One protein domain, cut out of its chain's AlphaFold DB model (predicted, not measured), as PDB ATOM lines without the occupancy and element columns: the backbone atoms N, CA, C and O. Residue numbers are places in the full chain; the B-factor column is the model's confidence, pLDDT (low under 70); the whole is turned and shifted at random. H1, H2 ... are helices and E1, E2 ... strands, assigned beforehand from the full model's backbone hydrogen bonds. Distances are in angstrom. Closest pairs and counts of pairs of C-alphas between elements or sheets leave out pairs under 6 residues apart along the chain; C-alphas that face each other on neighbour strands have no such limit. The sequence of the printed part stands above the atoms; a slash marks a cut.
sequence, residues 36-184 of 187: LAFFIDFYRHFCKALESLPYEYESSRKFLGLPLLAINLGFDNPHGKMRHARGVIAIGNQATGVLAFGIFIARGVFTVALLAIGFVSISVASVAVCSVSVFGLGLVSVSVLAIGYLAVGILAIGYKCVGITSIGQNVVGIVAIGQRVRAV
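What this domain is: This is residues 36 to 184 of the 187 residues of an uncharacterized protein of Anaerolineae bacterium (UniProt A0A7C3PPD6). A long chain wound in stacked turns, the solenoid E3, makes the body and the longest axis; the short hairpin of E1 and E2 caps the end where E3 begins. H1 reaches back from that capped end beside the solenoid, and its residues 36 to 42 stick out free. The printed part has 149 residues, with one named helix and three named strands in the order H1, E1, E2, E3, and is mostly strand. The mixed sheet runs E1, E2, E3; the whole is loose, with a radius of gyration of the C-alphas of 18.5 A, and flat, spanning 56 by 39 by 18 A.

Where its parts are: E3, residues 84 to 183, is 46.9 A long from C-alpha 84 at (107.357, 184.675, 127.007) to C-alpha 183 at (60.832, 179.791, 130.908), and bends by 117 degrees at residue 119. E2 is residues 69 to 73, 12.8 A, and E1 residues 55 to 58, 10.1 A. H1, residues 36 to 51, is 22.2 A long and begins at C-alpha 36 (87.152, 170.403, 116.547).

How they stand to each other: The sheet is twisted, with edge strands E1 and E3. E2 and E3 are parallel, with N 72 and O 91 2.8 A apart, within hydrogen-bond range. E1 and E2 form an antiparallel hairpin at 162 degrees, with N 57 and O 71 at 2.9 A, within that range. H1 only grazes the sheet, with residues 43 to 51; its closest C-alphas to E2 are those of Leu 50 and Leu 73, 7.5 A apart. H1 and E3 are near each other, with 9 pairs of C-alphas within 10 A. In H1 every O i to N i+4 pair is within hydrogen-bond range.

The domain as a whole: The C-alphas farthest apart, those of Ser 60 and Val 184, are 58.2 A apart. The printed part has no cut and no long link. Its mean pLDDT is 84.8; 20 residues are under 70, among them 50 to 55 and 74 to 82.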
ATOM      1  N   LEU A  36      85.793 170.565 116.038       76.19
ATOM      2  CA  LEU A  36      87.152 170.403 116.547       76.19
ATOM      3  C   LEU A  36      88.190 170.470 115.421       76.19
ATOM      4  O   LEU A  36      89.207 171.133 115.578       76.19
ATOM      5  N   ALA A  37      87.932 169.812 114.289       75.12
ATOM      6  CA  ALA A  37      88.818 169.807 113.131       75.12
ATOM      7  C   ALA A  37      88.944 171.207 112.530       75.12
ATOM      8  O   ALA A  37      90.059 171.665 112.322       75.12
ATOM      9  N   PHE A  38      87.829 171.927 112.364       78.62
ATOM     10  CA  PHE A  38      87.845 173.321 111.924       78.62
ATOM     11  C   PHE A  38      88.665 174.197 112.872       78.62
ATOM     12  O   PHE A  38      89.485 174.995 112.429       78.62
ATOM     13  N   PHE A  39      88.492 174.016 114.184       76.31
ATOM     14  CA  PHE A  39      89.266 174.743 115.182       76.31
ATOM     15  C   PHE A  39      90.760 174.405 115.115       76.31
ATOM     16  O   PHE A  39      91.587 175.310 115.149       76.31
ATOM     17  N   ILE A  40      91.117 173.128 114.959       76.62
ATOM     18  CA  ILE A  40      92.504 172.659 114.831       76.62
ATOM     19  C   ILE A  40      93.146 173.165 113.535       76.62
ATOM     20  O   ILE A  40      94.300 173.588 113.557       76.62
ATOM     21  N   ASP A  41      92.423 173.145 112.418       79.56
ATOM     22  CA  ASP A  41      92.918 173.616 111.123       79.56
ATOM     23  C   ASP A  41      93.072 175.134 111.105       79.56
ATOM     24  O   ASP A  41      94.108 175.639 110.664       79.56
ATOM     25  N   PHE A  42      92.104 175.861 111.669       78.25
ATOM     26  CA  PHE A  42      92.222 177.295 111.910       78.25
ATOM     27  C   PHE A  42      93.439 177.600 112.791       78.25
ATOM     28  O   PHE A  42      94.253 178.453 112.439       78.25
ATOM     29  N   TYR A  43      93.637 176.843 113.876       74.69
ATOM     30  CA  TYR A  43      94.825 176.951 114.725       74.69
ATOM     31  C   TYR A  43      96.112 176.684 113.957       74.69
ATOM     32  O   TYR A  43      97.057 177.448 114.086       74.69
ATOM     33  N   ARG A  44      96.173 175.629 113.141       75.31
ATOM     34  CA  ARG A  44      97.366 175.290 112.358       75.31
ATOM     35  C   ARG A  44      97.697 176.392 111.355       75.31
ATOM     36  O   ARG A  44      98.869 176.722 111.183       75.31
ATOM     37  N   HIS A  45      96.683 176.952 110.697       79.25
ATOM     38  CA  HIS A  45      96.854 178.061 109.761       79.25
ATOM     39  C   HIS A  45      97.354 179.317 110.479       79.25
ATOM     40  O   HIS A  45      98.304 179.957 110.033       79.25
ATOM     41  N   PHE A  46      96.778 179.608 111.641       73.88
ATOM     42  CA  PHE A  46      97.177 180.730 112.471       73.88
ATOM     43  C   PHE A  46      98.593 180.557 113.047       73.88
ATOM     44  O   PHE A  46      99.394 181.480 112.964       73.88
ATOM     45  N   CYS A  47      98.972 179.361 113.514       68.94
ATOM     46  CA  CYS A  47     100.341 179.045 113.938       68.94
ATOM     47  C   CYS A  47     101.359 179.307 112.820       68.94
ATOM     48  O   CYS A  47     102.383 179.934 113.072       68.94
ATOM     49  N   LYS A  48     101.059 178.881 111.584       73.06
ATOM     50  CA  LYS A  48     101.918 179.150 110.418       73.06
ATOM     51  C   LYS A  48     102.043 180.645 110.120       73.06
ATOM     52  O   LYS A  48     103.119 181.100 109.755       73.06
ATOM     53  N   ALA A  49     100.963 181.408 110.287       70.75
ATOM     54  CA  ALA A  49     100.987 182.860 110.109       70.75
ATOM     55  C   ALA A  49     101.798 183.587 111.200       70.75
ATOM     56  O   ALA A  49     102.332 184.660 110.951       70.75
ATOM     57  N   LEU A  50     101.906 183.013 112.401       66.56
ATOM     58  CA  LEU A  50     102.692 183.574 113.506       66.56
ATOM     59  C   LEU A  50     104.175 183.213 113.439       66.56
ATOM     60  O   LEU A  50     105.009 183.951 113.957       66.56
ATOM     61  N   GLU A  51     104.507 182.085 112.814       66.00
ATOM     62  CA  GLU A  51     105.889 181.647 112.595       66.00
ATOM     63  C   GLU A  51     106.677 182.642 111.727       66.00
ATOM     64  O   GLU A  51     107.876 182.816 111.923       66.00
ATOM     65  N   SER A  52     106.005 183.365 110.827       66.31
ATOM     66  CA  SER A  52     106.636 184.351 109.945       66.31
ATOM     67  C   SER A  52     106.866 185.733 110.576       66.31
ATOM     68  O   SER A  52     107.387 186.615 109.893       66.31
ATOM     69  N   LEU A  53     106.513 185.943 111.852       64.12
ATOM     70  CA  LEU A  53     106.635 187.235 112.540       64.12
ATOM     71  C   LEU A  53     107.709 187.211 113.649       64.12
ATOM     72  O   LEU A  53     107.354 187.249 114.830       64.12
ATOM     73  N   PRO A  54     109.018 187.177 113.323       64.94
ATOM     74  CA  PRO A  54     110.073 187.379 114.308       64.94
ATOM     75  C   PRO A  54     110.175 188.876 114.633       64.94
ATOM     76  O   PRO A  54     110.884 189.627 113.962       64.94
ATOM     77  N   TYR A  55     109.429 189.333 115.640       67.56
ATOM     78  CA  TYR A  55     109.512 190.710 116.128       67.56
ATOM     79  C   TYR A  55     109.760 190.714 117.632       67.56
ATOM     80  O   TYR A  55     108.905 190.319 118.429       67.56
ATOM     81  N   GLU A  56     110.951 191.169 117.997       73.44
ATOM     82  CA  GLU A  56     111.423 191.279 119.368       73.44
ATOM     83  C   GLU A  56     111.720 192.748 119.646       73.44
ATOM     84  O   GLU A  56     112.556 193.373 118.991       73.44
ATOM     85  N   TYR A  57     110.967 193.322 120.576       76.31
ATOM     86  CA  TYR A  57     111.130 194.704 120.986       76.31
ATOM     87  C   TYR A  57     110.861 194.837 122.482       76.31
ATOM     88  O   TYR A  57     109.760 194.563 122.968       76.31
ATOM     89  N   GLU A  58     111.860 195.326 123.211       73.00
ATOM     90  CA  GLU A  58     111.741 195.670 124.624       73.00
ATOM     91  C   GLU A  58     111.950 197.173 124.817       73.00
ATOM     92  O   GLU A  58     112.916 197.762 124.330       73.00
ATOM     93  N   SER A  59     111.040 197.819 125.549       71.81
ATOM     94  CA  SER A  59     111.180 199.237 125.882       71.81
ATOM     95  C   SER A  59     112.129 199.446 127.065       71.81
ATOM     96  O   SER A  59     112.037 198.757 128.081       71.81
ATOM     97  N   SER A  60     112.993 200.468 126.994       57.44
ATOM     98  CA  SER A  60     113.957 200.795 128.059       57.44
ATOM     99  C   SER A  60     113.326 201.338 129.347       57.44
ATOM    100  O   SER A  60     114.008 201.418 130.370       57.44
ATOM    101  N   ARG A  61     112.044 201.735 129.339       60.31
ATOM    102  CA  ARG A  61     111.392 202.236 130.555       60.31
ATOM    103  C   ARG A  61     110.967 201.059 131.430       60.31
ATOM    104  O   ARG A  61     110.072 200.298 131.072       60.31
ATOM    105  N   LYS A  62     111.594 200.928 132.598       75.56
ATOM    106  CA  LYS A  62     111.262 199.913 133.602       75.56
ATOM    107  C   LYS A  62     110.386 200.538 134.681       75.56
ATOM    108  O   LYS A  62     110.747 201.568 135.239       75.56
ATOM    109  N   PHE A  63     109.254 199.916 134.983       67.25
ATOM    110  CA  PHE A  63     108.415 200.274 136.122       67.25
ATOM    111  C   PHE A  63     108.395 199.073 137.069       67.25
ATOM    112  O   PHE A  63     108.099 197.958 136.647       67.25
ATOM    113  N   LEU A  64     108.793 199.275 138.330       69.94
ATOM    114  CA  LEU A  64     108.913 198.209 139.342       69.94
ATOM    115  C   LEU A  64     109.862 197.051 138.952       69.94
ATOM    116  O   LEU A  64     109.662 195.911 139.360       69.94
ATOM    117  N   GLY A  65     110.893 197.324 138.145       73.19
ATOM    118  CA  GLY A  65     111.849 196.306 137.684       73.19
ATOM    119  C   GLY A  65     111.365 195.446 136.508       73.19
ATOM    120  O   GLY A  65     112.140 194.643 135.996       73.19
ATOM    121  N   LEU A  66     110.133 195.655 136.032       73.12
ATOM    122  CA  LEU A  66     109.572 195.045 134.823       73.12
ATOM    123  C   LEU A  66     109.561 196.066 133.672       73.12
ATOM    124  O   LEU A  66     109.361 197.260 133.923       73.12
ATOM    125  N   PRO A  67     109.768 195.650 132.411       77.69
ATOM    126  CA  PRO A  67     109.636 196.559 131.279       77.69
ATOM    127  C   PRO A  67     108.184 197.049 131.173       77.69
ATOM    128  O   PRO A  67     107.226 196.292 131.359       77.69
ATOM    129  N   LEU A  68     108.006 198.339 130.886       79.56
ATOM    130  CA  LEU A  68     106.681 198.922 130.663       79.56
ATOM    131  C   LEU A  68     106.004 198.305 129.439       79.56
ATOM    132  O   LEU A  68     104.799 198.072 129.467       79.56
ATOM    133  N   LEU A  69     106.788 198.001 128.404       84.12
ATOM    134  CA  LEU A  69     106.331 197.368 127.175       84.12
ATOM    135  C   LEU A  69     107.315 196.268 126.769       84.12
ATOM    136  O   LEU A  69     108.491 196.554 126.536       84.12
ATOM    137  N   ALA A  70     106.813 195.039 126.679       84.31
ATOM    138  CA  ALA A  70     107.534 193.881 126.163       84.31
ATOM    139  C   ALA A  70     106.747 193.286 124.991       84.31
ATOM    140  O   ALA A  70     105.597 192.872 125.166       84.31
ATOM    141  N   ILE A  71     107.356 193.258 123.806       83.94
ATOM    142  CA  ILE A  71     106.778 192.687 122.591       83.94
ATOM    143  C   ILE A  71     107.674 191.538 122.140       83.94
ATOM    144  O   ILE A  71     108.773 191.768 121.652       83.94
ATOM    145  N   ASN A  72     107.179 190.310 122.284       81.19
ATOM    146  CA  ASN A  72     107.856 189.090 121.851       81.19
ATOM    147  C   ASN A  72     106.910 188.276 120.970       81.19
ATOM    148  O   ASN A  72     106.133 187.448 121.455       81.19
ATOM    149  N   LEU A  73     106.969 188.533 119.668       76.81
ATOM    150  CA  LEU A  73     106.215 187.806 118.654       76.81
ATOM    151  C   LEU A  73     107.121 186.762 117.990       76.81
ATOM    152  O   LEU A  73     108.315 186.993 117.791       76.81
ATOM    153  N   GLY A  74     106.534 185.608 117.672       66.25
ATOM    154  CA  GLY A  74     107.203 184.542 116.930       66.25
ATOM    155  C   GLY A  74     107.634 183.333 117.765       66.25
ATOM    156  O   GLY A  74     107.471 183.265 118.990       66.25
ATOM    157  N   PHE A  75     108.155 182.339 117.054       66.19
ATOM    158  CA  PHE A  75     108.683 181.089 117.592       66.19
ATOM    159  C   PHE A  75     110.161 180.981 117.218       66.19
ATOM    160  O   PHE A  75     110.512 181.247 116.075       66.19
ATOM    161  N   ASP A  76     111.020 180.573 118.154       61.75
ATOM    162  CA  ASP A  76     112.450 180.382 117.863       61.75
ATOM    163  C   ASP A  76     112.691 179.252 116.844       61.75
ATOM    164  O   ASP A  76     113.557 179.357 115.980       61.75
ATOM    165  N   ASN A  77     111.893 178.178 116.911       59.59
ATOM    166  CA  ASN A  77     111.941 177.019 116.014       59.59
ATOM    167  C   ASN A  77     110.562 176.317 116.007       59.59
ATOM    168  O   ASN A  77     109.840 176.426 117.002       59.59
ATOM    169  N   PRO A  78     110.220 175.490 114.997       57.19
ATOM    170  CA  PRO A  78     109.002 174.660 115.010       57.19
ATOM    171  C   PRO A  78     108.938 173.658 116.186       57.19
ATOM    172  O   PRO A  78     107.859 173.203 116.557       57.19
ATOM    173  N   HIS A  79     110.083 173.356 116.816       57.62
ATOM    174  CA  HIS A  79     110.207 172.601 118.078       57.62
ATOM    175  C   HIS A  79     110.744 173.451 119.250       57.62
ATOM    176  O   HIS A  79     111.134 172.918 120.290       57.62
ATOM    177  N   GLY A  80     110.821 174.771 119.074       63.28
ATOM    178  CA  GLY A  80     111.400 175.707 120.032       63.28
ATOM    179  C   GLY A  80     110.477 175.988 121.217       63.28
ATOM    180  O   GLY A  80     109.271 175.742 121.182       63.28
ATOM    181  N   LYS A  81     111.048 176.527 122.296       62.03
ATOM    182  CA  LYS A  81     110.267 176.970 123.458       62.03
ATOM    183  C   LYS A  81     109.451 178.210 123.083       62.03
ATOM    184  O   LYS A  81     109.936 179.091 122.381       62.03
ATOM    185  N   MET A  82     108.210 178.289 123.558       67.50
ATOM    186  CA  MET A  82     107.351 179.447 123.307       67.50
ATOM    187  C   MET A  82     107.911 180.672 124.045       67.50
ATOM    188  O   MET A  82     108.070 180.630 125.267       67.50
ATOM    189  N   ARG A  83     108.227 181.745 123.309       72.19
ATOM    190  CA  ARG A  83     108.754 182.989 123.886       72.19
ATOM    191  C   ARG A  83     107.718 183.631 124.809       72.19
ATOM    192  O   ARG A  83     106.516 183.622 124.526       72.19
ATOM    193  N   HIS A  84     108.195 184.174 125.924       80.62
ATOM    194  CA  HIS A  84     107.357 184.675 127.007       80.62
ATOM    195  C   HIS A  84     107.601 186.174 127.223       80.62
ATOM    196  O   HIS A  84     108.685 186.578 127.633       80.62
ATOM    197  N   ALA A  85     106.597 187.006 126.943       83.62
ATOM    198  CA  ALA A  85     106.612 188.445 127.191       83.62
ATOM    199  C   ALA A  85     106.147 188.741 128.624       83.62
ATOM    200  O   ALA A  85     105.044 188.345 129.015       83.62
ATOM    201  N   ARG A  86     106.966 189.457 129.406       85.12
ATOM    202  CA  ARG A  86     106.614 189.926 130.758       85.12
ATOM    203  C   ARG A  86     106.748 191.431 130.843       85.12
ATOM    204  O   ARG A  86     107.823 191.945 130.575       85.12
ATOM    205  N   GLY A  87     105.696 192.116 131.271       85.19
ATOM    206  CA  GLY A  87     105.726 193.568 131.427       85.19
ATOM    207  C   GLY A  87     104.410 194.132 131.938       85.19
ATOM    208  O   GLY A  87     103.465 193.393 132.201       85.19
ATOM    209  N   VAL A  88     104.329 195.455 132.068       87.62
ATOM    210  CA  VAL A  88     103.042 196.118 132.342       87.62
ATOM    211  C   VAL A  88     102.116 195.945 131.136       87.62
ATOM    212  O   VAL A  88     100.971 195.520 131.299       87.62
ATOM    213  N   ILE A  89     102.651 196.197 129.939       89.44
ATOM    214  CA  ILE A  89     102.041 195.902 128.644       89.44
ATOM    215  C   ILE A  89     102.861 194.783 127.993       89.44
ATOM    216  O   ILE A  89     104.027 194.979 127.650       89.44
ATOM    217  N   ALA A  90     102.265 193.603 127.850       89.25
ATOM    218  CA  ALA A  90     102.912 192.425 127.279       89.25
ATOM    219  C   ALA A  90     102.190 192.002 125.996       89.25
ATOM    220  O   ALA A  90     100.989 191.744 126.026       89.25
ATOM    221  N   ILE A  91     102.919 191.911 124.885       88.19
ATOM    222  CA  ILE A  91     102.405 191.459 123.587       88.19
ATOM    223  C   ILE A  91     103.241 190.261 123.141       88.19
ATOM    224  O   ILE A  91     104.460 190.369 123.043       88.19
ATOM    225  N   GLY A  92     102.620 189.112 122.884       86.62
ATOM    226  CA  GLY A  92     103.375 187.950 122.418       86.62
ATOM    227  C   GLY A  92     102.608 186.637 122.372       86.62
ATOM    228  O   GLY A  92     101.417 186.582 122.653       86.62
ATOM    229  N   ASN A  93     103.299 185.542 122.052       86.62
ATOM    230  CA  ASN A  93     102.688 184.205 122.040       86.62
ATOM    231  C   ASN A  93     102.246 183.763 123.443       86.62
ATOM    232  O   ASN A  93     101.122 183.280 123.623       86.62
ATOM    233  N   GLN A  94     103.112 183.984 124.435       88.69
ATOM    234  CA  GLN A  94     102.756 183.972 125.850       88.69
ATOM    235  C   GLN A  94     102.976 185.355 126.451       88.69
ATOM    236  O   GLN A  94     104.101 185.846 126.449       88.69
ATOM    237  N   ALA A  95     101.927 185.954 127.007       89.75
ATOM    238  CA  ALA A  95     101.993 187.275 127.622       89.75
ATOM    239  C   ALA A  95     101.608 187.202 129.104       89.75
ATOM    240  O   ALA A  95     100.587 186.617 129.465       89.75
ATOM    241  N   THR A  96     102.424 187.786 129.980       91.94
ATOM    242  CA  THR A  96     102.100 187.960 131.403       91.94
ATOM    243  C   THR A  96     102.293 189.412 131.810       91.94
ATOM    244  O   THR A  96     103.398 189.942 131.706       91.94
ATOM    245  N   GLY A  97     101.227 190.061 132.272       90.44
ATOM    246  CA  GLY A  97     101.271 191.486 132.581       90.44
ATOM    247  C   GLY A  97      99.979 192.050 133.148       90.44
ATOM    248  O   GLY A  97      99.050 191.312 133.456       90.44
ATOM    249  N   VAL A  98      99.905 193.374 133.282       91.62
ATOM    250  CA  VAL A  98      98.645 194.045 133.646       91.62
ATOM    251  C   VAL A  98      97.723 194.066 132.430       91.62
ATOM    252  O   VAL A  98      96.586 193.604 132.519       91.62
ATOM    253  N   LEU A  99      98.250 194.531 131.294       92.38
ATOM    254  CA  LEU A  99      97.647 194.437 129.970       92.38
ATOM    255  C   LEU A  99      98.406 193.369 129.174       92.38
ATOM    256  O   LEU A  99      99.543 193.597 128.763       92.38
ATOM    257  N   ALA A 100      97.804 192.196 128.986       92.88
ATOM    258  CA  ALA A 100      98.433 191.079 128.286       92.88
ATOM    259  C   ALA A 100      97.673 190.732 126.998       92.88
ATOM    260  O   ALA A 100      96.563 190.197 127.029       92.88
ATOM    261  N   PHE A 101      98.313 191.003 125.865       91.69
ATOM    262  CA  PHE A 101      97.878 190.613 124.530       91.69
ATOM    263  C   PHE A 101      98.652 189.362 124.128       91.69
ATOM    264  O   PHE A 101      99.727 189.416 123.527       91.69
ATOM    265  N   GLY A 102      98.122 188.228 124.570       88.75
ATOM    266  CA  GLY A 102      98.657 186.918 124.254       88.75
ATOM    267  C   GLY A 102      98.030 186.408 122.971       88.75
ATOM    268  O   GLY A 102      96.851 186.616 122.732       88.75
ATOM    269  N   ILE A 103      98.778 185.687 122.155       85.56
ATOM    270  CA  ILE A 103      98.164 185.011 121.019       85.56
ATOM    271  C   ILE A 103      97.594 183.668 121.479       85.56
ATOM    272  O   ILE A 103      96.400 183.412 121.333       85.56
ATOM    273  N   PHE A 104      98.416 182.852 122.144       87.00
ATOM    274  CA  PHE A 104      97.980 181.572 122.701       87.00
ATOM    275  C   PHE A 104      97.539 181.709 124.144       87.00
ATOM    276  O   PHE A 104      96.416 181.339 124.469       87.00
ATOM    277  N   ILE A 105      98.425 182.209 125.005       90.00
ATOM    278  CA  ILE A 105      98.204 182.241 126.452       90.00
ATOM    279  C   ILE A 105      98.464 183.654 126.964       90.00
ATOM    280  O   ILE A 105      99.558 184.191 126.784       90.00
ATOM    281  N   ALA A 106      97.485 184.231 127.654       93.00
ATOM    282  CA  ALA A 106      97.644 185.484 128.385       93.00
ATOM    283  C   ALA A 106      97.293 185.310 129.862       93.00
ATOM    284  O   ALA A 106      96.306 184.656 130.207       93.00
ATOM    285  N   ARG A 107      98.096 185.920 130.738       94.69
ATOM    286  CA  ARG A 107      97.845 185.978 132.182       94.69
ATOM    287  C   ARG A 107      97.958 187.417 132.665       94.69
ATOM    288  O   ARG A 107      98.997 188.042 132.463       94.69
ATOM    289  N   GLY A 108      96.917 187.945 133.299       93.00
ATOM    290  CA  GLY A 108      96.944 189.348 133.699       93.00
ATOM    291  C   GLY A 108      95.661 189.900 134.286       93.00
ATOM    292  O   GLY A 108      94.745 189.160 134.617       93.00
ATOM    293  N   VAL A 109      95.590 191.224 134.419       94.12
ATOM    294  CA  VAL A 109      94.354 191.896 134.844       94.12
ATOM    295  C   VAL A 109      93.405 191.999 133.657       94.12
ATOM    296  O   VAL A 109      92.284 191.504 133.734       94.12
ATOM    297  N   PHE A 110      93.879 192.568 132.550       95.06
ATOM    298  CA  PHE A 110      93.170 192.613 131.278       95.06
ATOM    299  C   PHE A 110      93.899 191.736 130.264       95.06
ATOM    300  O   PHE A 110      95.097 191.908 130.022       95.06
ATOM    301  N   THR A 111      93.177 190.780 129.692       95.00
ATOM    302  CA  THR A 111      93.761 189.744 128.840       95.00
ATOM    303  C   THR A 111      92.981 189.581 127.548       95.00
ATOM    304  O   THR A 111      91.754 189.491 127.551       95.00
ATOM    305  N   VAL A 112      93.707 189.501 126.438       94.00
ATOM    306  CA  VAL A 112      93.157 189.111 125.139       94.00
ATOM    307  C   VAL A 112      94.041 188.002 124.601       94.00
ATOM    308  O   VAL A 112      95.237 188.232 124.444       94.00
ATOM    309  N   ALA A 113      93.480 186.804 124.415       92.88
ATOM    310  CA  ALA A 113      94.196 185.632 123.903       92.88
ATOM    311  C   ALA A 113      93.254 184.509 123.486       92.88
ATOM    312  O   ALA A 113      92.054 184.597 123.682       92.88
ATOM    313  N   LEU A 114      93.786 183.410 122.959       90.81
ATOM    314  CA  LEU A 114      93.015 182.177 122.793       90.81
ATOM    315  C   LEU A 114      92.661 181.527 124.144       90.81
ATOM    316  O   LEU A 114      91.498 181.195 124.380       90.81
ATOM    317  N   LEU A 115      93.650 181.396 125.033       92.88
ATOM    318  CA  LEU A 115      93.525 180.953 126.422       92.88
ATOM    319  C   LEU A 115      93.899 182.105 127.354       92.88
ATOM    320  O   LEU A 115      95.040 182.571 127.361       92.88
ATOM    321  N   ALA A 116      92.951 182.554 128.164       94.38
ATOM    322  CA  ALA A 116      93.143 183.710 129.028       94.38
ATOM    323  C   ALA A 116      92.871 183.380 130.499       94.38
ATOM    324  O   ALA A 116      91.897 182.706 130.833       94.38
ATOM    325  N   ILE A 117      93.733 183.873 131.387       95.19
ATOM    326  CA  ILE A 117      93.529 183.806 132.837       95.19
ATOM    327  C   ILE A 117      93.681 185.214 133.403       95.19
ATOM    328  O   ILE A 117      94.752 185.813 133.272       95.19
ATOM    329  N   GLY A 118      92.648 185.744 134.054       93.31
ATOM    330  CA  GLY A 118      92.746 187.104 134.570       93.31
ATOM    331  C   GLY A 118      91.545 187.645 135.322       93.31
ATOM    332  O   GLY A 118      90.708 186.897 135.806       93.31
ATOM    333  N   PHE A 119      91.461 188.969 135.438       94.56
ATOM    334  CA  PHE A 119      90.265 189.624 135.974       94.56
ATOM    335  C   PHE A 119      89.234 189.849 134.876       94.56
ATOM    336  O   PHE A 119      88.084 189.455 135.033       94.56
ATOM    337  N   VAL A 120      89.657 190.439 133.760       95.62
ATOM    338  CA  VAL A 120      88.840 190.678 132.573       95.62
ATOM    339  C   VAL A 120      89.511 190.009 131.380       95.62
ATOM    340  O   VAL A 120      90.690 190.252 131.103       95.62
ATOM    341  N   SER A 121      88.776 189.152 130.674       94.50
ATOM    342  CA  SER A 121      89.326 188.393 129.550       94.50
ATOM    343  C   SER A 121      88.404 188.352 128.341       94.50
ATOM    344  O   SER A 121      87.218 188.045 128.482       94.50
ATOM    345  N   ILE A 122      88.982 188.560 127.161       94.44
ATOM    346  CA  ILE A 122      88.344 188.305 125.867       94.44
ATOM    347  C   ILE A 122      89.119 187.176 125.188       94.44
ATOM    348  O   ILE A 122      90.294 187.345 124.856       94.44
ATOM    349  N   SER A 123      88.497 186.009 125.029       93.19
ATOM    350  CA  SER A 123      89.203 184.834 124.510       93.19
ATOM    351  C   SER A 123      88.298 183.762 123.919       93.19
ATOM    352  O   SER A 123      87.086 183.904 123.890       93.19
ATOM    353  N   VAL A 124      88.869 182.655 123.440       91.62
ATOM    354  CA  VAL A 124      88.064 181.469 123.109       91.62
ATOM    355  C   VAL A 124      87.764 180.670 124.373       91.62
ATOM    356  O   VAL A 124      86.620 180.274 124.588       91.62
ATOM    357  N   ALA A 125      88.771 180.474 125.224       93.25
ATOM    358  CA  ALA A 125      88.641 179.828 126.522       93.25
ATOM    359  C   ALA A 125      89.235 180.721 127.619       93.25
ATOM    360  O   ALA A 125      90.336 181.262 127.466       93.25
ATOM    361  N   SER A 126      88.518 180.909 128.725       94.38
ATOM    362  CA  SER A 126      88.963 181.791 129.811       94.38
ATOM    363  C   SER A 126      88.602 181.302 131.201       94.38
ATOM    364  O   SER A 126      87.517 180.763 131.419       94.38
ATOM    365  N   VAL A 127      89.473 181.641 132.151       95.69
ATOM    366  CA  VAL A 127      89.176 181.644 133.585       95.69
ATOM    367  C   VAL A 127      89.387 183.060 134.110       95.69
ATOM    368  O   VAL A 127      90.530 183.494 134.269       95.69
ATOM    369  N   ALA A 128      88.304 183.801 134.337       95.25
ATOM    370  CA  ALA A 128      88.394 185.188 134.781       95.25
ATOM    371  C   ALA A 128      87.208 185.639 135.630       95.25
ATOM    372  O   ALA A 128      86.170 184.997 135.635       95.25
ATOM    373  N   VAL A 129      87.323 186.760 136.344       95.94
ATOM    374  CA  VAL A 129      86.170 187.319 137.079       95.94
ATOM    375  C   VAL A 129      85.075 187.747 136.101       95.94
ATOM    376  O   VAL A 129      83.920 187.380 136.296       95.94
ATOM    377  N   CYS A 130      85.450 188.458 135.040       95.50
ATOM    378  CA  CYS A 130      84.597 188.846 133.926       95.50
ATOM    379  C   CYS A 130      85.158 188.254 132.628       95.50
ATOM    380  O   CYS A 130      86.222 188.671 132.166       95.50
ATOM    381  N   SER A 131      84.449 187.305 132.021       94.56
ATOM    382  CA  SER A 131      84.879 186.665 130.777       94.56
ATOM    383  C   SER A 131      83.901 186.878 129.632       94.56
ATOM    384  O   SER A 131      82.701 186.672 129.794       94.56
ATOM    385  N   VAL A 132      84.441 187.209 128.458       95.31
ATOM    386  CA  VAL A 132      83.737 187.152 127.174       95.31
ATOM    387  C   VAL A 132      84.447 186.125 126.303       95.31
ATOM    388  O   VAL A 132      85.579 186.357 125.874       95.31
ATOM    389  N   SER A 133      83.824 184.966 126.087       93.56
ATOM    390  CA  SER A 133      84.503 183.861 125.396       93.56
ATOM    391  C   SER A 133      83.577 182.795 124.824       93.56
ATOM    392  O   SER A 133      82.372 182.863 124.989       93.56
ATOM    393  N   VAL A 134      84.098 181.783 124.128       93.00
ATOM    394  CA  VAL A 134      83.270 180.623 123.739       93.00
ATOM    395  C   VAL A 134      83.049 179.716 124.952       93.00
ATOM    396  O   VAL A 134      81.923 179.295 125.206       93.00
ATOM    397  N   PHE A 135      84.105 179.486 125.734       93.69
ATOM    398  CA  PHE A 135      84.099 178.727 126.983       93.69
ATOM    399  C   PHE A 135      84.601 179.611 128.128       93.69
ATOM    400  O   PHE A 135      85.798 179.899 128.218       93.69
ATOM    401  N   GLY A 136      83.702 180.034 129.015       93.94
ATOM    402  CA  GLY A 136      84.029 180.987 130.075       93.94
ATOM    403  C   GLY A 136      83.708 180.468 131.464       93.94
ATOM    404  O   GLY A 136      82.544 180.205 131.773       93.94
ATOM    405  N   LEU A 137      84.733 180.391 132.315       95.44
ATOM    406  CA  LEU A 137      84.602 180.181 133.756       95.44
ATOM    407  C   LEU A 137      84.822 181.512 134.480       95.44
ATOM    408  O   LEU A 137      85.898 182.103 134.344       95.44
ATOM    409  N   GLY A 138      83.848 181.966 135.270       93.88
ATOM    410  CA  GLY A 138      83.999 183.234 135.976       93.88
ATOM    411  C   GLY A 138      82.910 183.617 136.960       93.88
ATOM    412  O   GLY A 138      81.978 182.865 137.202       93.88
ATOM    413  N   LEU A 139      83.014 184.810 137.547       95.19
ATOM    414  CA  LEU A 139      81.911 185.365 138.336       95.19
ATOM    415  C   LEU A 139      80.816 185.887 137.403       95.19
ATOM    416  O   LEU A 139      79.641 185.603 137.615       95.19
ATOM    417  N   VAL A 140      81.218 186.612 136.361       96.06
ATOM    418  CA  VAL A 140      80.379 187.106 135.274       96.06
ATOM    419  C   VAL A 140      80.921 186.526 133.974       96.06
ATOM    420  O   VAL A 140      82.013 186.878 133.538       96.06
ATOM    421  N   SER A 141      80.171 185.618 133.363       95.50
ATOM    422  CA  SER A 141      80.585 184.914 132.151       95.50
ATOM    423  C   SER A 141      79.567 185.144 131.042       95.50
ATOM    424  O   SER A 141      78.394 184.801 131.195       95.50
ATOM    425  N   VAL A 142      80.015 185.751 129.943       95.88
ATOM    426  CA  VAL A 142      79.250 185.926 128.705       95.88
ATOM    427  C   VAL A 142      79.885 185.034 127.649       95.88
ATOM    428  O   VAL A 142      80.874 185.405 127.012       95.88
ATOM    429  N   SER A 143      79.334 183.833 127.493       94.25
ATOM    430  CA  SER A 143      79.948 182.805 126.662       94.25
ATOM    431  C   SER A 143      78.947 181.865 126.019       94.25
ATOM    432  O   SER A 143      77.836 181.718 126.501       94.25
ATOM    433  N   VAL A 144      79.329 181.160 124.952       93.31
ATOM    434  CA  VAL A 144      78.482 180.078 124.406       93.31
ATOM    435  C   VAL A 144      78.237 179.013 125.480       93.31
ATOM    436  O   VAL A 144      77.098 178.594 125.689       93.31
ATOM    437  N   LEU A 145      79.307 178.636 126.179       94.06
ATOM    438  CA  LEU A 145      79.322 177.774 127.353       94.06
ATOM    439  C   LEU A 145      79.807 178.605 128.544       94.06
ATOM    440  O   LEU A 145      81.009 178.815 128.720       94.06
ATOM    441  N   ALA A 146      78.856 179.116 129.323       95.06
ATOM    442  CA  ALA A 146      79.104 180.017 130.440       95.06
ATOM    443  C   ALA A 146      78.901 179.293 131.774       95.06
ATOM    444  O   ALA A 146      77.824 178.756 132.041       95.06
ATOM    445  N   ILE A 147      79.918 179.308 132.636       94.94
ATOM    446  CA  ILE A 147      79.835 178.788 134.003       94.94
ATOM    447  C   ILE A 147      80.236 179.904 134.964       94.94
ATOM    448  O   ILE A 147      81.337 180.450 134.861       94.94
ATOM    449  N   GLY A 148      79.353 180.245 135.902       93.44
ATOM    450  CA  GLY A 148      79.637 181.323 136.840       93.44
ATOM    451  C   GLY A 148      78.513 181.724 137.781       93.44
ATOM    452  O   GLY A 148      77.488 181.062 137.867       93.44
ATOM    453  N   TYR A 149      78.684 182.830 138.507       94.38
ATOM    454  CA  TYR A 149      77.597 183.366 139.335       94.38
ATOM    455  C   TYR A 149      76.522 184.034 138.465       94.38
ATOM    456  O   TYR A 149      75.343 183.709 138.602       94.38
ATOM    457  N   LEU A 150      76.934 184.921 137.553       94.69
ATOM    458  CA  LEU A 150      76.141 185.435 136.437       94.69
ATOM    459  C   LEU A 150      76.626 184.755 135.153       94.69
ATOM    460  O   LEU A 150      77.721 185.053 134.681       94.69
ATOM    461  N   ALA A 151      75.825 183.857 134.590       94.69
ATOM    462  CA  ALA A 151      76.152 183.154 133.353       94.69
ATOM    463  C   ALA A 151      75.167 183.550 132.246       94.69
ATOM    464  O   ALA A 151      73.958 183.375 132.394       94.69
ATOM    465  N   VAL A 152      75.678 184.079 131.135       94.56
ATOM    466  CA  VAL A 152      74.897 184.452 129.951       94.56
ATOM    467  C   VAL A 152      75.433 183.676 128.759       94.56
ATOM    468  O   VAL A 152      76.606 183.820 128.422       94.56
ATOM    469  N   GLY A 153      74.597 182.851 128.127       93.06
ATOM    470  CA  GLY A 153      75.079 181.965 127.075       93.06
ATOM    471  C   GLY A 153      74.047 181.101 126.380       93.06
ATOM    472  O   GLY A 153      72.860 181.171 126.665       93.06
ATOM    473  N   ILE A 154      74.500 180.243 125.466       93.00
ATOM    474  CA  ILE A 154      73.632 179.199 124.904       93.00
ATOM    475  C   ILE A 154      73.405 178.124 125.965       93.00
ATOM    476  O   ILE A 154      72.259 177.765 126.228       93.00
ATOM    477  N   LEU A 155      74.487 177.668 126.599       93.69
ATOM    478  CA  LEU A 155      74.458 176.840 127.793       93.69
ATOM    479  C   LEU A 155      75.023 177.645 128.967       93.69
ATOM    480  O   LEU A 155      76.206 177.990 128.970       93.69
ATOM    481  N   ALA A 156      74.182 177.938 129.956       93.88
ATOM    482  CA  ALA A 156      74.548 178.745 131.118       93.88
ATOM    483  C   ALA A 156      74.334 177.971 132.426       93.88
ATOM    484  O   ALA A 156      73.214 177.553 132.725       93.88
ATOM    485  N   ILE A 157      75.389 177.797 133.222       93.75
ATOM    486  CA  ILE A 157      75.350 177.078 134.505       93.75
ATOM    487  C   ILE A 157      75.818 178.011 135.620       93.75
ATOM    488  O   ILE A 157      76.918 178.559 135.551       93.75
ATOM    489  N   GLY A 158      75.003 178.201 136.658       92.25
ATOM    490  CA  GLY A 158      75.293 179.242 137.636       92.25
ATOM    491  C   GLY A 158      74.204 179.573 138.643       92.25
ATOM    492  O   GLY A 158      73.237 178.840 138.817       92.25
ATOM    493  N   TYR A 159      74.356 180.707 139.333       92.19
ATOM    494  CA  TYR A 159      73.347 181.182 140.286       92.19
ATOM    495  C   TYR A 159      72.239 181.973 139.584       92.19
ATOM    496  O   TYR A 159      71.056 181.669 139.757       92.19
ATOM    497  N   LYS A 160      72.621 182.973 138.777       93.38
ATOM    498  CA  LYS A 160      71.744 183.690 137.845       93.38
ATOM    499  C   LYS A 160      72.159 183.358 136.417       93.38
ATOM    500  O   LYS A 160      73.250 183.733 135.990       93.38
ATOM    501  N   CYS A 161      71.281 182.688 135.688       91.19
ATOM    502  CA  CYS A 161      71.572 182.197 134.347       91.19
ATOM    503  C   CYS A 161      70.590 182.782 133.337       91.19
ATOM    504  O   CYS A 161      69.384 182.806 133.589       91.19
ATOM    505  N   VAL A 162      71.106 183.210 132.187       91.81
ATOM    506  CA  VAL A 162      70.308 183.649 131.041       91.81
ATOM    507  C   VAL A 162      70.795 182.908 129.805       91.81
ATOM    508  O   VAL A 162      71.960 183.035 129.430       91.81
ATOM    509  N   GLY A 163      69.930 182.121 129.171       90.62
ATOM    510  CA  GLY A 163      70.348 181.361 128.000       90.62
ATOM    511  C   GLY A 163      69.292 180.481 127.366       90.62
ATOM    512  O   GLY A 163      68.165 180.405 127.839       90.62
ATOM    513  N   ILE A 164      69.654 179.785 126.288       91.12
ATOM    514  CA  ILE A 164      68.748 178.823 125.643       91.12
ATOM    515  C   ILE A 164      68.527 177.638 126.579       91.12
ATOM    516  O   ILE A 164      67.390 177.359 126.950       91.12
ATOM    517  N   THR A 165      69.621 177.005 127.001       91.62
ATOM    518  CA  THR A 165      69.648 175.935 127.994       91.62
ATOM    519  C   THR A 165      70.349 176.460 129.233       91.62
ATOM    520  O   THR A 165      71.506 176.875 129.174       91.62
ATOM    521  N   SER A 166      69.672 176.473 130.372       90.44
ATOM    522  CA  SER A 166      70.238 177.085 131.571       90.44
ATOM    523  C   SER A 166      69.883 176.338 132.850       90.44
ATOM    524  O   SER A 166      68.785 175.809 133.008       90.44
ATOM    525  N   ILE A 167      70.859 176.248 133.755       90.62
ATOM    526  CA  ILE A 167      70.777 175.460 134.987       90.62
ATOM    527  C   ILE A 167      71.254 176.334 136.146       90.62
ATOM    528  O   ILE A 167      72.378 176.838 136.117       90.62
ATOM    529  N   GLY A 168      70.411 176.540 137.157       90.31
ATOM    530  CA  GLY A 168      70.750 177.428 138.267       90.31
ATOM    531  C   GLY A 168      69.630 177.695 139.262       90.31
ATOM    532  O   GLY A 168      68.600 177.034 139.249       90.31
ATOM    533  N   GLN A 169      69.810 178.676 140.149       89.44
ATOM    534  CA  GLN A 169      68.743 179.063 141.082       89.44
ATOM    535  C   GLN A 169      67.740 180.021 140.441       89.44
ATOM    536  O   GLN A 169      66.540 179.776 140.516       89.44
ATOM    537  N   ASN A 170      68.229 181.088 139.803       91.19
ATOM    538  CA  ASN A 170      67.427 182.075 139.087       91.19
ATOM    539  C   ASN A 170      67.726 181.970 137.596       91.19
ATOM    540  O   ASN A 170      68.784 182.402 137.142       91.19
ATOM    541  N   VAL A 171      66.801 181.393 136.841       88.44
ATOM    542  CA  VAL A 171      67.054 180.989 135.461       88.44
ATOM    543  C   VAL A 171      66.049 181.638 134.518       88.44
ATOM    544  O   VAL A 171      64.846 181.612 134.776       88.44
ATOM    545  N   VAL A 172      66.544 182.210 133.422       89.06
ATOM    546  CA  VAL A 172      65.738 182.770 132.330       89.06
ATOM    547  C   VAL A 172      66.163 182.102 131.028       89.06
ATOM    548  O   VAL A 172      67.319 182.229 130.624       89.06
ATOM    549  N   GLY A 173      65.249 181.395 130.364       88.00
ATOM    550  CA  GLY A 173      65.611 180.667 129.152       88.00
ATOM    551  C   GLY A 173      64.482 179.929 128.452       88.00
ATOM    552  O   GLY A 173      63.325 180.022 128.847       88.00
ATOM    553  N   ILE A 174      64.819 179.199 127.389       87.75
ATOM    554  CA  ILE A 174      63.856 178.331 126.693       87.75
ATOM    555  C   ILE A 174      63.726 177.016 127.463       87.75
ATOM    556  O   ILE A 174      62.629 176.621 127.840       87.75
ATOM    557  N   VAL A 175      64.864 176.381 127.739       88.19
ATOM    558  CA  VAL A 175      64.994 175.173 128.553       88.19
ATOM    559  C   VAL A 175      65.719 175.561 129.836       88.19
ATOM    560  O   VAL A 175      66.898 175.919 129.816       88.19
ATOM    561  N   ALA A 176      65.012 175.525 130.962       85.75
ATOM    562  CA  ALA A 176      65.517 176.030 132.231       85.75
ATOM    563  C   ALA A 176      65.260 175.044 133.375       85.75
ATOM    564  O   ALA A 176      64.140 174.576 133.562       85.75
ATOM    565  N   ILE A 177      66.303 174.754 134.154       85.62
ATOM    566  CA  ILE A 177      66.248 173.867 135.321       85.62
ATOM    567  C   ILE A 177      66.701 174.661 136.544       85.62
ATOM    568  O   ILE A 177      67.850 175.099 136.616       85.62
ATOM    569  N   GLY A 178      65.805 174.858 137.512       86.31
ATOM    570  CA  GLY A 178      66.117 175.648 138.696       86.31
ATOM    571  C   GLY A 178      64.977 175.812 139.688       86.31
ATOM    572  O   GLY A 178      63.864 175.352 139.459       86.31
ATOM    573  N   GLN A 179      65.258 176.500 140.796       84.06
ATOM    574  CA  GLN A 179      64.249 176.814 141.817       84.06
ATOM    575  C   GLN A 179      63.302 177.937 141.374       84.06
ATOM    576  O   GLN A 179      62.108 177.892 141.649       84.06
ATOM    577  N   ARG A 180      63.836 178.962 140.700       82.81
ATOM    578  CA  ARG A 180      63.083 180.093 140.149       82.81
ATOM    579  C   ARG A 180      63.332 180.175 138.650       82.81
ATOM    580  O   ARG A 180      64.326 180.751 138.206       82.81
ATOM    581  N   VAL A 181      62.417 179.592 137.884       84.06
ATOM    582  CA  VAL A 181      62.494 179.509 136.424       84.06
ATOM    583  C   VAL A 181      61.516 180.493 135.789       84.06
ATOM    584  O   VAL A 181      60.328 180.492 136.100       84.06
ATOM    585  N   ARG A 182      62.013 181.330 134.876       83.50
ATOM    586  CA  ARG A 182      61.195 182.081 133.917       83.50
ATOM    587  C   ARG A 182      61.458 181.506 132.532       83.50
ATOM    588  O   ARG A 182      62.325 182.000 131.809       83.50
ATOM    589  N   ALA A 183      60.762 180.418 132.218       75.38
ATOM    590  CA  ALA A 183      60.832 179.791 130.908       75.38
ATOM    591  C   ALA A 183      59.773 180.379 129.968       75.38
ATOM    592  O   ALA A 183      58.656 180.655 130.397       75.38
ATOM    593  N   VAL A 184      60.126 180.570 128.693       70.69
ATOM    594  CA  VAL A 184      59.170 181.020 127.658       70.69
ATOM    595  C   VAL A 184      58.165 179.914 127.318       70.69
ATOM    596  O   VAL A 184      57.005 180.198 127.043       70.69
TER     597      VAL A 184